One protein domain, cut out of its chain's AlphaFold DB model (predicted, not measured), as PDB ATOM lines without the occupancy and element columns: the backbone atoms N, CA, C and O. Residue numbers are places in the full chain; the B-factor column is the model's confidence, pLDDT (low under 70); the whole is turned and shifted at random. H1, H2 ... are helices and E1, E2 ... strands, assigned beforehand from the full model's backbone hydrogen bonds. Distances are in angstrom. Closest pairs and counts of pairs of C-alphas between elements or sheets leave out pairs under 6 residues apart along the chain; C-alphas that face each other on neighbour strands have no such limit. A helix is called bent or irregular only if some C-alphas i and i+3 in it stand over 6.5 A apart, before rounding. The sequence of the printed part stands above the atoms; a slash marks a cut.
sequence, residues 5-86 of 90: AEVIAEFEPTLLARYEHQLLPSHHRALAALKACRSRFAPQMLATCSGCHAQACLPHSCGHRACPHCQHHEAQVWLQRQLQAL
ATOM      1  N   ALA A   5     184.086 222.549 135.681       90.94
ATOM      2  CA  ALA A   5     183.337 223.800 135.565       90.94
ATOM      3  C   ALA A   5     184.186 224.959 135.005       90.94
ATOM      4  O   ALA A   5     183.657 225.788 134.273       90.94
ATOM      5  N   GLU A   6     185.485 225.002 135.322       91.25
ATOM      6  CA  GLU A   6     186.422 226.021 134.823       91.25
ATOM      7  C   GLU A   6     186.726 225.782 133.343       91.25
ATOM      8  O   GLU A   6     186.603 226.706 132.548       91.25
ATOM      9  N   VAL A   7     186.966 224.523 132.957       93.75
ATOM     10  CA  VAL A   7     187.100 224.117 131.545       93.75
ATOM     11  C   VAL A   7     185.868 224.525 130.737       93.75
ATOM     12  O   VAL A   7     185.987 225.113 129.667       93.75
ATOM     13  N   ILE A   8     184.669 224.219 131.240       95.00
ATOM     14  CA  ILE A   8     183.432 224.572 130.539       95.00
ATOM     15  C   ILE A   8     183.317 226.092 130.421       95.00
ATOM     16  O   ILE A   8     183.047 226.584 129.334       95.00
ATOM     17  N   ALA A   9     183.550 226.841 131.501       93.56
ATOM     18  CA  ALA A   9     183.452 228.298 131.467       93.56
ATOM     19  C   ALA A   9     184.413 228.941 130.450       93.56
ATOM     20  O   ALA A   9     184.040 229.919 129.807       93.56
ATOM     21  N   GLU A  10     185.616 228.388 130.294       95.75
ATOM     22  CA  GLU A  10     186.630 228.903 129.373       95.75
ATOM     23  C   GLU A  10     186.353 228.527 127.910       95.75
ATOM     24  O   GLU A  10     186.467 229.369 127.020       95.75
ATOM     25  N   PHE A  11     185.949 227.282 127.643       96.56
ATOM     26  CA  PHE A  11     185.894 226.749 126.276       96.56
ATOM     27  C   PHE A  11     184.484 226.616 125.685       96.56
ATOM     28  O   PHE A  11     184.360 226.388 124.480       96.56
ATOM     29  N   GLU A  12     183.416 226.774 126.475       96.81
ATOM     30  CA  GLU A  12     182.030 226.710 125.986       96.81
ATOM     31  C   GLU A  12     181.755 227.687 124.830       96.81
ATOM     32  O   GLU A  12     181.192 227.234 123.835       96.81
ATOM     33  N   PRO A  13     182.189 228.967 124.852       97.56
ATOM     34  CA  PRO A  13     181.955 229.869 123.721       97.56
ATOM     35  C   PRO A  13     182.551 229.345 122.406       97.56
ATOM     36  O   PRO A  13     181.886 229.355 121.371       97.56
ATOM     37  N   THR A  14     183.779 228.822 122.453       98.19
ATOM     38  CA  THR A  14     184.470 228.251 121.286       98.19
ATOM     39  C   THR A  14     183.807 226.961 120.806       98.19
ATOM     40  O   THR A  14     183.689 226.735 119.600       98.19
ATOM     41  N   LEU A  15     183.351 226.114 121.735       97.31
ATOM     42  CA  LEU A  15     182.588 224.905 121.422       97.31
ATOM     43  C   LEU A  15     181.297 225.257 120.673       97.31
ATOM     44  O   LEU A  15     181.015 224.653 119.639       97.31
ATOM     45  N   LEU A  16     180.540 226.236 121.176       97.12
ATOM     46  CA  LEU A  16     179.292 226.686 120.564       97.12
ATOM     47  C   LEU A  16     179.547 227.273 119.175       97.12
ATOM     48  O   LEU A  16     178.972 226.789 118.207       97.12
ATOM     49  N   ALA A  17     180.498 228.201 119.042       98.00
ATOM     50  CA  ALA A  17     180.814 228.830 117.758       98.00
ATOM     51  C   ALA A  17     181.165 227.821 116.648       98.00
ATOM     52  O   ALA A  17     180.902 228.072 115.474       98.00
ATOM     53  N   ARG A  18     181.769 226.680 117.006       97.94
ATOM     54  CA  ARG A  18     182.205 225.669 116.036       97.94
ATOM     55  C   ARG A  18     181.202 224.535 115.817       97.94
ATOM     56  O   ARG A  18     181.174 223.970 114.726       97.94
ATOM     57  N   TYR A  19     180.428 224.165 116.835       97.25
ATOM     58  CA  TYR A  19     179.653 222.919 116.835       97.25
ATOM     59  C   TYR A  19     178.183 223.080 117.230       97.25
ATOM     60  O   TYR A  19     177.510 222.063 117.367       97.25
ATOM     61  N   GLU A  20     177.656 224.298 117.386       94.94
ATOM     62  CA  GLU A  20     176.270 224.547 117.822       94.94
ATOM     63  C   GLU A  20     175.234 223.674 117.096       94.94
ATOM     64  O   GLU A  20     174.451 222.988 117.748       94.94
ATOM     65  N   HIS A  21     175.287 223.584 115.763       96.75
ATOM     66  CA  HIS A  21     174.338 222.780 114.974       96.75
ATOM     67  C   HIS A  21     174.426 221.259 115.201       96.75
ATOM     68  O   HIS A  21     173.532 220.525 114.789       96.75
ATOM     69  N   GLN A  22     175.498 220.772 115.827       97.62
ATOM     70  CA  GLN A  22     175.697 219.359 116.168       97.62
ATOM     71  C   GLN A  22     175.349 219.065 117.635       97.62
ATOM     72  O   GLN A  22     175.297 217.902 118.044       97.62
ATOM     73  N   LEU A  23     175.132 220.099 118.454       97.00
ATOM     74  CA  LEU A  23     174.821 219.928 119.863       97.00
ATOM     75  C   LEU A  23     173.330 219.671 120.066       97.00
ATOM     76  O   LEU A  23     172.458 220.418 119.636       97.00
ATOM     77  N   LEU A  24     173.037 218.592 120.789       97.81
ATOM     78  CA  LEU A  24     171.685 218.275 121.212       97.81
ATOM     79  C   LEU A  24     171.287 219.149 122.410       97.81
ATOM     80  O   LEU A  24     172.141 219.481 123.240       97.81
ATOM     81  N   PRO A  25     169.984 219.409 122.624       97.12
ATOM     82  CA  PRO A  25     169.507 220.107 123.821       97.12
ATOM     83  C   PRO A  25     169.977 219.472 125.144       97.12
ATOM     84  O   PRO A  25     170.151 220.153 126.153       97.12
ATOM     85  N   SER A  26     170.204 218.154 125.170       97.12
ATOM     86  CA  SER A  26     170.789 217.455 126.321       97.12
ATOM     87  C   SER A  26     172.233 217.876 126.614       97.12
ATOM     88  O   SER A  26     172.593 217.963 127.785       97.12
ATOM     89  N   HIS A  27     173.040 218.184 125.596       96.69
ATOM     90  CA  HIS A  27     174.418 218.645 125.772       96.69
ATOM     91  C   HIS A  27     174.454 220.029 126.422       96.69
ATOM     92  O   HIS A  27     175.169 220.217 127.402       96.69
ATOM     93  N   HIS A  28     173.612 220.961 125.967       96.75
ATOM     94  CA  HIS A  28     173.495 222.283 126.591       96.75
ATOM     95  C   HIS A  28     173.069 222.188 128.060       96.75
ATOM     96  O   HIS A  28     173.672 222.814 128.932       96.75
ATOM     97  N   ARG A  29     172.071 221.343 128.361       96.62
ATOM     98  CA  ARG A  29     171.643 221.096 129.746       96.62
ATOM     99  C   ARG A  29     172.767 220.507 130.599       96.62
ATOM    100  O   ARG A  29     172.924 220.913 131.748       96.62
ATOM    101  N   ALA A  30     173.560 219.591 130.044       97.00
ATOM    102  CA  ALA A  30     174.709 219.023 130.736       97.00
ATOM    103  C   ALA A  30     175.777 220.090 131.031       97.00
ATOM    104  O   ALA A  30     176.199 220.205 132.179       97.00
ATOM    105  N   LEU A  31     176.171 220.903 130.044       96.56
ATOM    106  CA  LEU A  31     177.155 221.980 130.227       96.56
ATOM    107  C   LEU A  31     176.706 222.975 131.304       96.56
ATOM    108  O   LEU A  31     177.467 223.265 132.228       96.56
ATOM    109  N   ALA A  32     175.446 223.415 131.253       95.94
ATOM    110  CA  ALA A  32     174.875 224.311 132.252       95.94
ATOM    111  C   ALA A  32     174.890 223.697 133.665       95.94
ATOM    112  O   ALA A  32     175.357 224.334 134.614       95.94
ATOM    113  N   ALA A  33     174.440 222.445 133.810       96.62
ATOM    114  CA  ALA A  33     174.414 221.750 135.096       96.62
ATOM    115  C   ALA A  33     175.823 221.565 135.682       96.62
ATOM    116  O   ALA A  33     176.057 221.840 136.861       96.62
ATOM    117  N   LEU A  34     176.776 221.132 134.853       95.62
ATOM    118  CA  LEU A  34     178.158 220.895 135.261       95.62
ATOM    119  C   LEU A  34     178.873 222.198 135.643       95.62
ATOM    120  O   LEU A  34     179.601 222.200 136.635       95.62
ATOM    121  N   LYS A  35     178.632 223.296 134.915       94.81
ATOM    122  CA  LYS A  35     179.197 224.625 135.202       94.81
ATOM    123  C   LYS A  35     178.678 225.209 136.520       94.81
ATOM    124  O   LYS A  35     179.441 225.827 137.259       94.81
ATOM    125  N   ALA A  36     177.400 224.996 136.839       94.69
ATOM    126  CA  ALA A  36     176.790 225.514 138.064       94.69
ATOM    127  C   ALA A  36     177.076 224.657 139.310       94.69
ATOM    128  O   ALA A  36     177.045 225.183 140.424       94.69
ATOM    129  N   CYS A  37     177.355 223.358 139.151       95.06
ATOM    130  CA  CYS A  37     177.466 222.393 140.249       95.06
ATOM    131  C   CYS A  37     178.410 222.851 141.375       95.06
ATOM    132  O   CYS A  37     179.584 223.127 141.127       95.06
ATOM    133  N   ARG A  38     177.910 222.873 142.624       92.44
ATOM    134  CA  ARG A  38     178.680 223.233 143.833       92.44
ATOM    135  C   ARG A  38     179.418 224.579 143.709       92.44
ATOM    136  O   ARG A  38     180.504 224.756 144.257       92.44
ATOM    137  N   SER A  39     178.833 225.525 142.979       90.31
ATOM    138  CA  SER A  39     179.361 226.879 142.804       90.31
ATOM    139  C   SER A  39     178.432 227.921 143.431       90.31
ATOM    140  O   SER A  39     177.294 227.617 143.788       90.31
ATOM    141  N   ARG A  40     178.880 229.180 143.490       88.56
ATOM    142  CA  ARG A  40     178.031 230.315 143.900       88.56
ATOM    143  C   ARG A  40     176.795 230.520 143.014       88.56
ATOM    144  O   ARG A  40     175.883 231.227 143.414       88.56
ATOM    145  N   PHE A  41     176.785 229.938 141.813       87.81
ATOM    146  CA  PHE A  41     175.670 230.022 140.869       87.81
ATOM    147  C   PHE A  41     174.648 228.893 141.052       87.81
ATOM    148  O   PHE A  41     173.589 228.926 140.432       87.81
ATOM    149  N   ALA A  42     174.950 227.883 141.875       91.62
ATOM    150  CA  ALA A  42     173.958 226.889 142.258       91.62
ATOM    151  C   ALA A  42     172.955 227.498 143.251       91.62
ATOM    152  O   ALA A  42     173.328 228.404 144.010       91.62
ATOM    153  N   PRO A  43     171.727 226.945 143.335       92.75
ATOM    154  CA  PRO A  43     170.891 227.129 144.512       92.75
ATOM    155  C   PRO A  43     171.719 226.906 145.784       92.75
ATOM    156  O   PRO A  43     172.651 226.093 145.787       92.75
ATOM    157  N   GLN A  44     171.379 227.609 146.860       94.31
ATOM    158  CA  GLN A  44     172.078 227.513 148.140       94.31
ATOM    159  C   GLN A  44     171.137 226.949 149.206       94.31
ATOM    160  O   GLN A  44     169.968 227.324 149.265       94.31
ATOM    161  N   MET A  45     171.671 226.091 150.068       94.25
ATOM    162  CA  MET A  45     171.007 225.604 151.271       94.25
ATOM    163  C   MET A  45     171.613 226.295 152.487       94.25
ATOM    164  O   MET A  45     172.831 226.261 152.665       94.25
ATOM    165  N   LEU A  46     170.777 226.872 153.350       96.19
ATOM    166  CA  LEU A  46     171.220 227.339 154.661       96.19
ATOM    167  C   LEU A  46     171.282 226.145 155.618       96.19
ATOM    168  O   LEU A  46     170.255 225.640 156.069       96.19
ATOM    169  N   ALA A  47     172.491 225.678 155.906       95.44
ATOM    170  CA  ALA A  47     172.736 224.627 156.879       95.44
ATOM    171  C   ALA A  47     172.991 225.243 158.255       95.44
ATOM    172  O   ALA A  47     173.731 226.217 158.371       95.44
ATOM    173  N   THR A  48     172.414 224.643 159.294       97.44
ATOM    174  CA  THR A  48     172.688 225.004 160.689       97.44
ATOM    175  C   THR A  48     173.339 223.818 161.386       97.44
ATOM    176  O   THR A  48     172.813 222.707 161.339       97.44
ATOM    177  N   CYS A  49     174.482 224.043 162.032       95.81
ATOM    178  CA  CYS A  49     175.132 223.029 162.855       95.81
ATOM    179  C   CYS A  49     174.271 222.716 164.088       95.81
ATOM    180  O   CYS A  49     173.904 223.627 164.831       95.81
ATOM    181  N   SER A  50     173.992 221.436 164.346       95.88
ATOM    182  CA  SER A  50     173.205 221.011 165.510       95.88
ATOM    183  C   SER A  50     173.930 221.196 166.848       95.88
ATOM    184  O   SER A  50     173.269 221.285 167.874       95.88
ATOM    185  N   GLY A  51     175.267 221.263 166.850       97.38
ATOM    186  CA  GLY A  51     176.066 221.398 168.073       97.38
ATOM    187  C   GLY A  51     176.340 222.843 168.504       97.38
ATOM    188  O   GLY A  51     176.278 223.144 169.689       97.38
ATOM    189  N   CYS A  52     176.656 223.738 167.562       96.44
ATOM    190  CA  CYS A  52     177.060 225.121 167.869       96.44
ATOM    191  C   CYS A  52     176.168 226.200 167.239       96.44
ATOM    192  O   CYS A  52     176.483 227.381 167.350       96.44
ATOM    193  N   HIS A  53     175.091 225.816 166.546       96.50
ATOM    194  CA  HIS A  53     174.160 226.714 165.846       96.50
ATOM    195  C   HIS A  53     174.777 227.619 164.769       96.50
ATOM    196  O   HIS A  53     174.083 228.464 164.205       96.50
ATOM    197  N   ALA A  54     176.053 227.426 164.426       97.50
ATOM    198  CA  ALA A  54     176.680 228.132 163.320       97.50
ATOM    199  C   ALA A  54     175.946 227.835 162.007       97.50
ATOM    200  O   ALA A  54     175.577 226.688 161.731       97.50
ATOM    201  N   GLN A  55     175.759 228.878 161.201       97.56
ATOM    202  CA  GLN A  55     175.088 228.798 159.913       97.56
ATOM    203  C   GLN A  55     176.089 228.875 158.763       97.56
ATOM    204  O   GLN A  55     177.065 229.622 158.821       97.56
ATOM    205  N   ALA A  56     175.825 228.123 157.699       95.25
ATOM    206  CA  ALA A  56     176.591 228.181 156.463       95.25
ATOM    207  C   ALA A  56     175.669 228.045 155.249       95.25
ATOM    208  O   ALA A  56     174.791 227.183 155.219       95.25
ATOM    209  N   CYS A  57     175.905 228.861 154.221       95.00
ATOM    210  CA  CYS A  57     175.291 228.673 152.909       95.00
ATOM    211  C   CYS A  57     176.115 227.664 152.110       95.00
ATOM    212  O   CYS A  57     177.291 227.897 151.824       95.00
ATOM    213  N   LEU A  58     175.496 226.542 151.759       93.62
ATOM    214  CA  LEU A  58     176.126 225.465 151.008       93.62
ATOM    215  C   LEU A  58     175.546 225.402 149.591       93.62
ATOM    216  O   LEU A  58     174.325 225.321 149.441       93.62
ATOM    217  N   PRO A  59     176.384 225.376 148.543       94.50
ATOM    218  CA  PRO A  59     175.894 225.269 147.180       94.50
ATOM    219  C   PRO A  59     175.386 223.854 146.890       94.50
ATOM    220  O   PRO A  59     176.044 222.859 147.210       94.50
ATOM    221  N   HIS A  60     174.244 223.755 146.214       93.50
ATOM    222  CA  HIS A  60     173.679 222.476 145.805       93.50
ATOM    223  C   HIS A  60     174.549 221.759 144.755       93.50
ATOM    224  O   HIS A  60     175.200 222.360 143.891       93.50
ATOM    225  N   SER A  61     174.530 220.427 144.808       94.19
ATOM    226  CA  SER A  61     175.029 219.569 143.733       94.19
ATOM    227  C   SER A  61     174.038 219.521 142.570       94.19
ATOM    228  O   SER A  61     172.836 219.458 142.799       94.19
ATOM    229  N   CYS A  62     174.526 219.471 141.327       95.44
ATOM    230  CA  CYS A  62     173.647 219.456 140.150       95.44
ATOM    231  C   CYS A  62     172.938 218.113 139.887       95.44
ATOM    232  O   CYS A  62     172.002 218.073 139.097       95.44
ATOM    233  N   GLY A  63     173.405 217.007 140.478       94.31
ATOM    234  CA  GLY A  63     172.825 215.667 140.297       94.31
ATOM    235  C   GLY A  63     172.982 215.065 138.892       94.31
ATOM    236  O   GLY A  63     172.485 213.974 138.631       94.31
ATOM    237  N   HIS A  64     173.668 215.741 137.968       96.38
ATOM    238  CA  HIS A  64     173.824 215.245 136.605       96.38
ATOM    239  C   HIS A  64     174.777 214.040 136.565       96.38
ATOM    240  O   HIS A  64     175.913 214.136 137.031       96.38
ATOM    241  N   ARG A  65     174.361 212.937 135.922       94.56
ATOM    242  CA  ARG A  65     175.124 211.669 135.849       94.56
ATOM    243  C   ARG A  65     176.538 211.783 135.269       94.56
ATOM    244  O   ARG A  65     177.366 210.911 135.485       94.56
ATOM    245  N   ALA A  66     176.801 212.827 134.483       93.69
ATOM    246  CA  ALA A  66     178.113 213.089 133.886       93.69
ATOM    247  C   ALA A  66     178.967 214.072 134.706       93.69
ATOM    248  O   ALA A  66     180.076 214.399 134.303       93.69
ATOM    249  N   CYS A  67     178.457 214.596 135.825       95.38
ATOM    250  CA  CYS A  67     179.185 215.559 136.641       95.38
ATOM    251  C   CYS A  67     180.230 214.841 137.510       95.38
ATOM    252  O   CYS A  67     179.837 214.078 138.395       95.38
ATOM    253  N   PRO A  68     181.538 215.130 137.362       92.81
ATOM    254  CA  PRO A  68     182.571 214.474 138.159       92.81
ATOM    255  C   PRO A  68     182.420 214.729 139.660       92.81
ATOM    256  O   PRO A  68     182.651 213.827 140.453       92.81
ATOM    257  N   HIS A  69     181.969 215.923 140.070       92.38
ATOM    258  CA  HIS A  69     181.726 216.224 141.485       92.38
ATOM    259  C   HIS A  69     180.610 215.365 142.088       92.38
ATOM    260  O   HIS A  69     180.740 214.902 143.219       92.38
ATOM    261  N   CYS A  70     179.509 215.177 141.355       94.69
ATOM    262  CA  CYS A  70     178.397 214.347 141.812       94.69
ATOM    263  C   CYS A  70     178.794 212.872 141.799       94.69
ATOM    264  O   CYS A  70     178.700 212.218 142.829       94.69
ATOM    265  N   GLN A  71     179.329 212.379 140.681       95.25
ATOM    266  CA  GLN A  71     179.711 210.973 140.551       95.25
ATOM    267  C   GLN A  71     180.827 210.571 141.517       95.25
ATOM    268  O   GLN A  71     180.793 209.463 142.040       95.25
ATOM    269  N   HIS A  72     181.789 211.457 141.798       94.31
ATOM    270  CA  HIS A  72     182.809 211.189 142.809       94.31
ATOM    271  C   HIS A  72     182.188 211.055 144.201       94.31
ATOM    272  O   HIS A  72     182.502 210.104 144.906       94.31
ATOM    273  N   HIS A  73     181.284 211.963 144.588       94.56
ATOM    274  CA  HIS A  73     180.596 211.870 145.876       94.56
ATOM    275  C   HIS A  73     179.808 210.563 146.003       94.56
ATOM    276  O   HIS A  73     180.005 209.836 146.973       94.56
ATOM    277  N   GLU A  74     178.992 210.226 145.000       96.12
ATOM    278  CA  GLU A  74     178.220 208.978 144.990       96.12
ATOM    279  C   GLU A  74     179.127 207.745 145.070       96.12
ATOM    280  O   GLU A  74     178.851 206.822 145.834       96.12
ATOM    281  N   ALA A  75     180.250 207.739 144.344       96.31
ATOM    282  CA  ALA A  75     181.218 206.648 144.395       96.31
ATOM    283  C   ALA A  75     181.867 206.510 145.782       96.31
ATOM    284  O   ALA A  75     182.029 205.393 146.269       96.31
ATOM    285  N   GLN A  76     182.205 207.625 146.438       97.31
ATOM    286  CA  GLN A  76     182.743 207.606 147.801       97.31
ATOM    287  C   GLN A  76     181.708 207.101 148.811       97.31
ATOM    288  O   GLN A  76     182.033 206.256 149.642       97.31
ATOM    289  N   VAL A  77     180.454 207.554 148.714       97.06
ATOM    290  CA  VAL A  77     179.354 207.072 149.565       97.06
ATOM    291  C   VAL A  77     179.136 205.573 149.364       97.06
ATOM    292  O   VAL A  77     179.008 204.825 150.333       97.06
ATOM    293  N   TRP A  78     179.121 205.113 148.113       96.94
ATOM    294  CA  TRP A  78     179.009 203.693 147.798       96.94
ATOM    295  C   TRP A  78     180.170 202.891 148.395       96.94
ATOM    296  O   TRP A  78     179.925 201.890 149.066       96.94
ATOM    297  N   LEU A  79     181.411 203.357 148.223       98.06
ATOM    298  CA  LEU A  79     182.602 202.697 148.754       98.06
ATOM    299  C   LEU A  79     182.548 202.593 150.280       98.06
ATOM    300  O   LEU A  79     182.785 201.519 150.823       98.06
ATOM    301  N   GLN A  80     182.180 203.671 150.976       98.06
ATOM    302  CA  GLN A  80     182.024 203.659 152.432       98.06
ATOM    303  C   GLN A  80     181.007 202.609 152.888       98.06
ATOM    304  O   GLN A  80     181.271 201.879 153.840       98.06
ATOM    305  N   ARG A  81     179.878 202.481 152.179       97.56
ATOM    306  CA  ARG A  81     178.886 201.434 152.462       97.56
ATOM    307  C   ARG A  81     179.456 200.034 152.246       97.56
ATOM    308  O   ARG A  81     179.195 199.159 153.063       97.56
ATOM    309  N   GLN A  82     180.241 199.819 151.187       97.44
ATOM    310  CA  GLN A  82     180.887 198.521 150.955       97.44
ATOM    311  C   GLN A  82     181.873 198.180 152.073       97.44
ATOM    312  O   GLN A  82     181.852 197.064 152.580       97.44
ATOM    313  N   LEU A  83     182.689 199.148 152.497       96.56
ATOM    314  CA  LEU A  83     183.652 198.966 153.584       96.56
ATOM    315  C   LEU A  83     182.965 198.629 154.916       96.56
ATOM    316  O   LEU A  83     183.455 197.788 155.658       96.56
ATOM    317  N   GLN A  84     181.816 199.245 155.204       96.69
ATOM    318  CA  GLN A  84     181.019 198.943 156.399       96.69
ATOM    319  C   GLN A  84     180.353 197.562 156.354       96.69
ATOM    320  O   GLN A  84     180.060 196.995 157.403       96.69
ATOM    321  N   ALA A  85     180.103 197.031 155.157       95.81
ATOM    322  CA  ALA A  85     179.483 195.727 154.952       95.81
ATOM    323  C   ALA A  85     180.499 194.574 154.856       95.81
ATOM    324  O   ALA A  85     180.098 193.435 154.616       95.81
ATOM    325  N   LEU A  86     181.800 194.846 155.014       94.88
ATOM    326  CA  LEU A  86     182.825 193.806 154.998       94.88
ATOM    327  C   LEU A  86     182.592 192.818 156.145       94.88
ATOM    328  O   LEU A  86     182.540 193.190 157.315       94.88
TER     329      LEU A  86
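This is residues 5 to 86 of the 90 residues of the protein "Zn_Tnp_IS91 domain-containing protein" of Paucibacter sp. KBW04 (UniProt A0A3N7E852). The domain is a loose, three-part layout: a helical hairpin of H1 and H2 at one end, from which a hairpin of two strands, E1 and E2, and a long single helix, H3, spread apart like the arms of a V. The tip of the strand hairpin, residues 49 to 54, and the far part of H3 with the last residues, 75 to 86, stick out free. The printed part has 82 residues with three named helices and two named strands, in the order H1, H2, E1, E2, H3; the sheet, in the order E1, E2, is antiparallel, and the class is mostly helix. The whole is loose, with a radius of gyration of the C-alphas of 16.9 A, and flat, spanning 52 by 36 by 19 A.

H1, residues 5 to 22, and H2, residues 25 to 36, form a helical hairpin, running opposite ways at a shallow tilt of 14 degrees. They touch through residues 5 to 9 of H1 and 31 to 36 of H2 alone, and their closest C-alphas, those of Ala 5 and Lys 35, are 4.2 A apart. H1 has a kink of 79 degrees near residue 16 and is irregular, with C-alphas 18 and 21 standing 8.4 A apart. E1, residues 44 to 48, and E2, residues 55 to 59, form an antiparallel hairpin, with 151 degrees between their directions. N 45 and O 58, at 2.8 A, and N 56 and O 47, at 2.9 A, are within hydrogen-bond range. H3, residues 68 to 84, touches no helix; it is apart from H1 and E1, and only just apart from H2, with the closest C-alphas at 8.3 A. In H2 and H3 every O i to N i+4 pair is within hydrogen-bond range; in H1 10 of 14 are.

H1 begins at C-alpha 5, at (183.337, 223.800, 135.565), and measures 21.3 A from first to last C-alpha. H2 measures 16.9 A, E1 12.8 A and E2 13.2 A; C-alpha 44, where E1 begins, is at (172.078, 227.513, 148.140). H3 measures 24.0 A and ends at C-alpha 84, at (181.019, 198.943, 156.399).

The C-alphas farthest apart, those of His 21 and Gly 51, are 53.1 A apart. Without the stretches that stand free, the body spans 46 by 21 by 17 A. The link from H1 to H2 is tight, the other three are short, and no link is long. The printed part has no cut; its mean pLDDT is 95.5, and no printed residue is under 70.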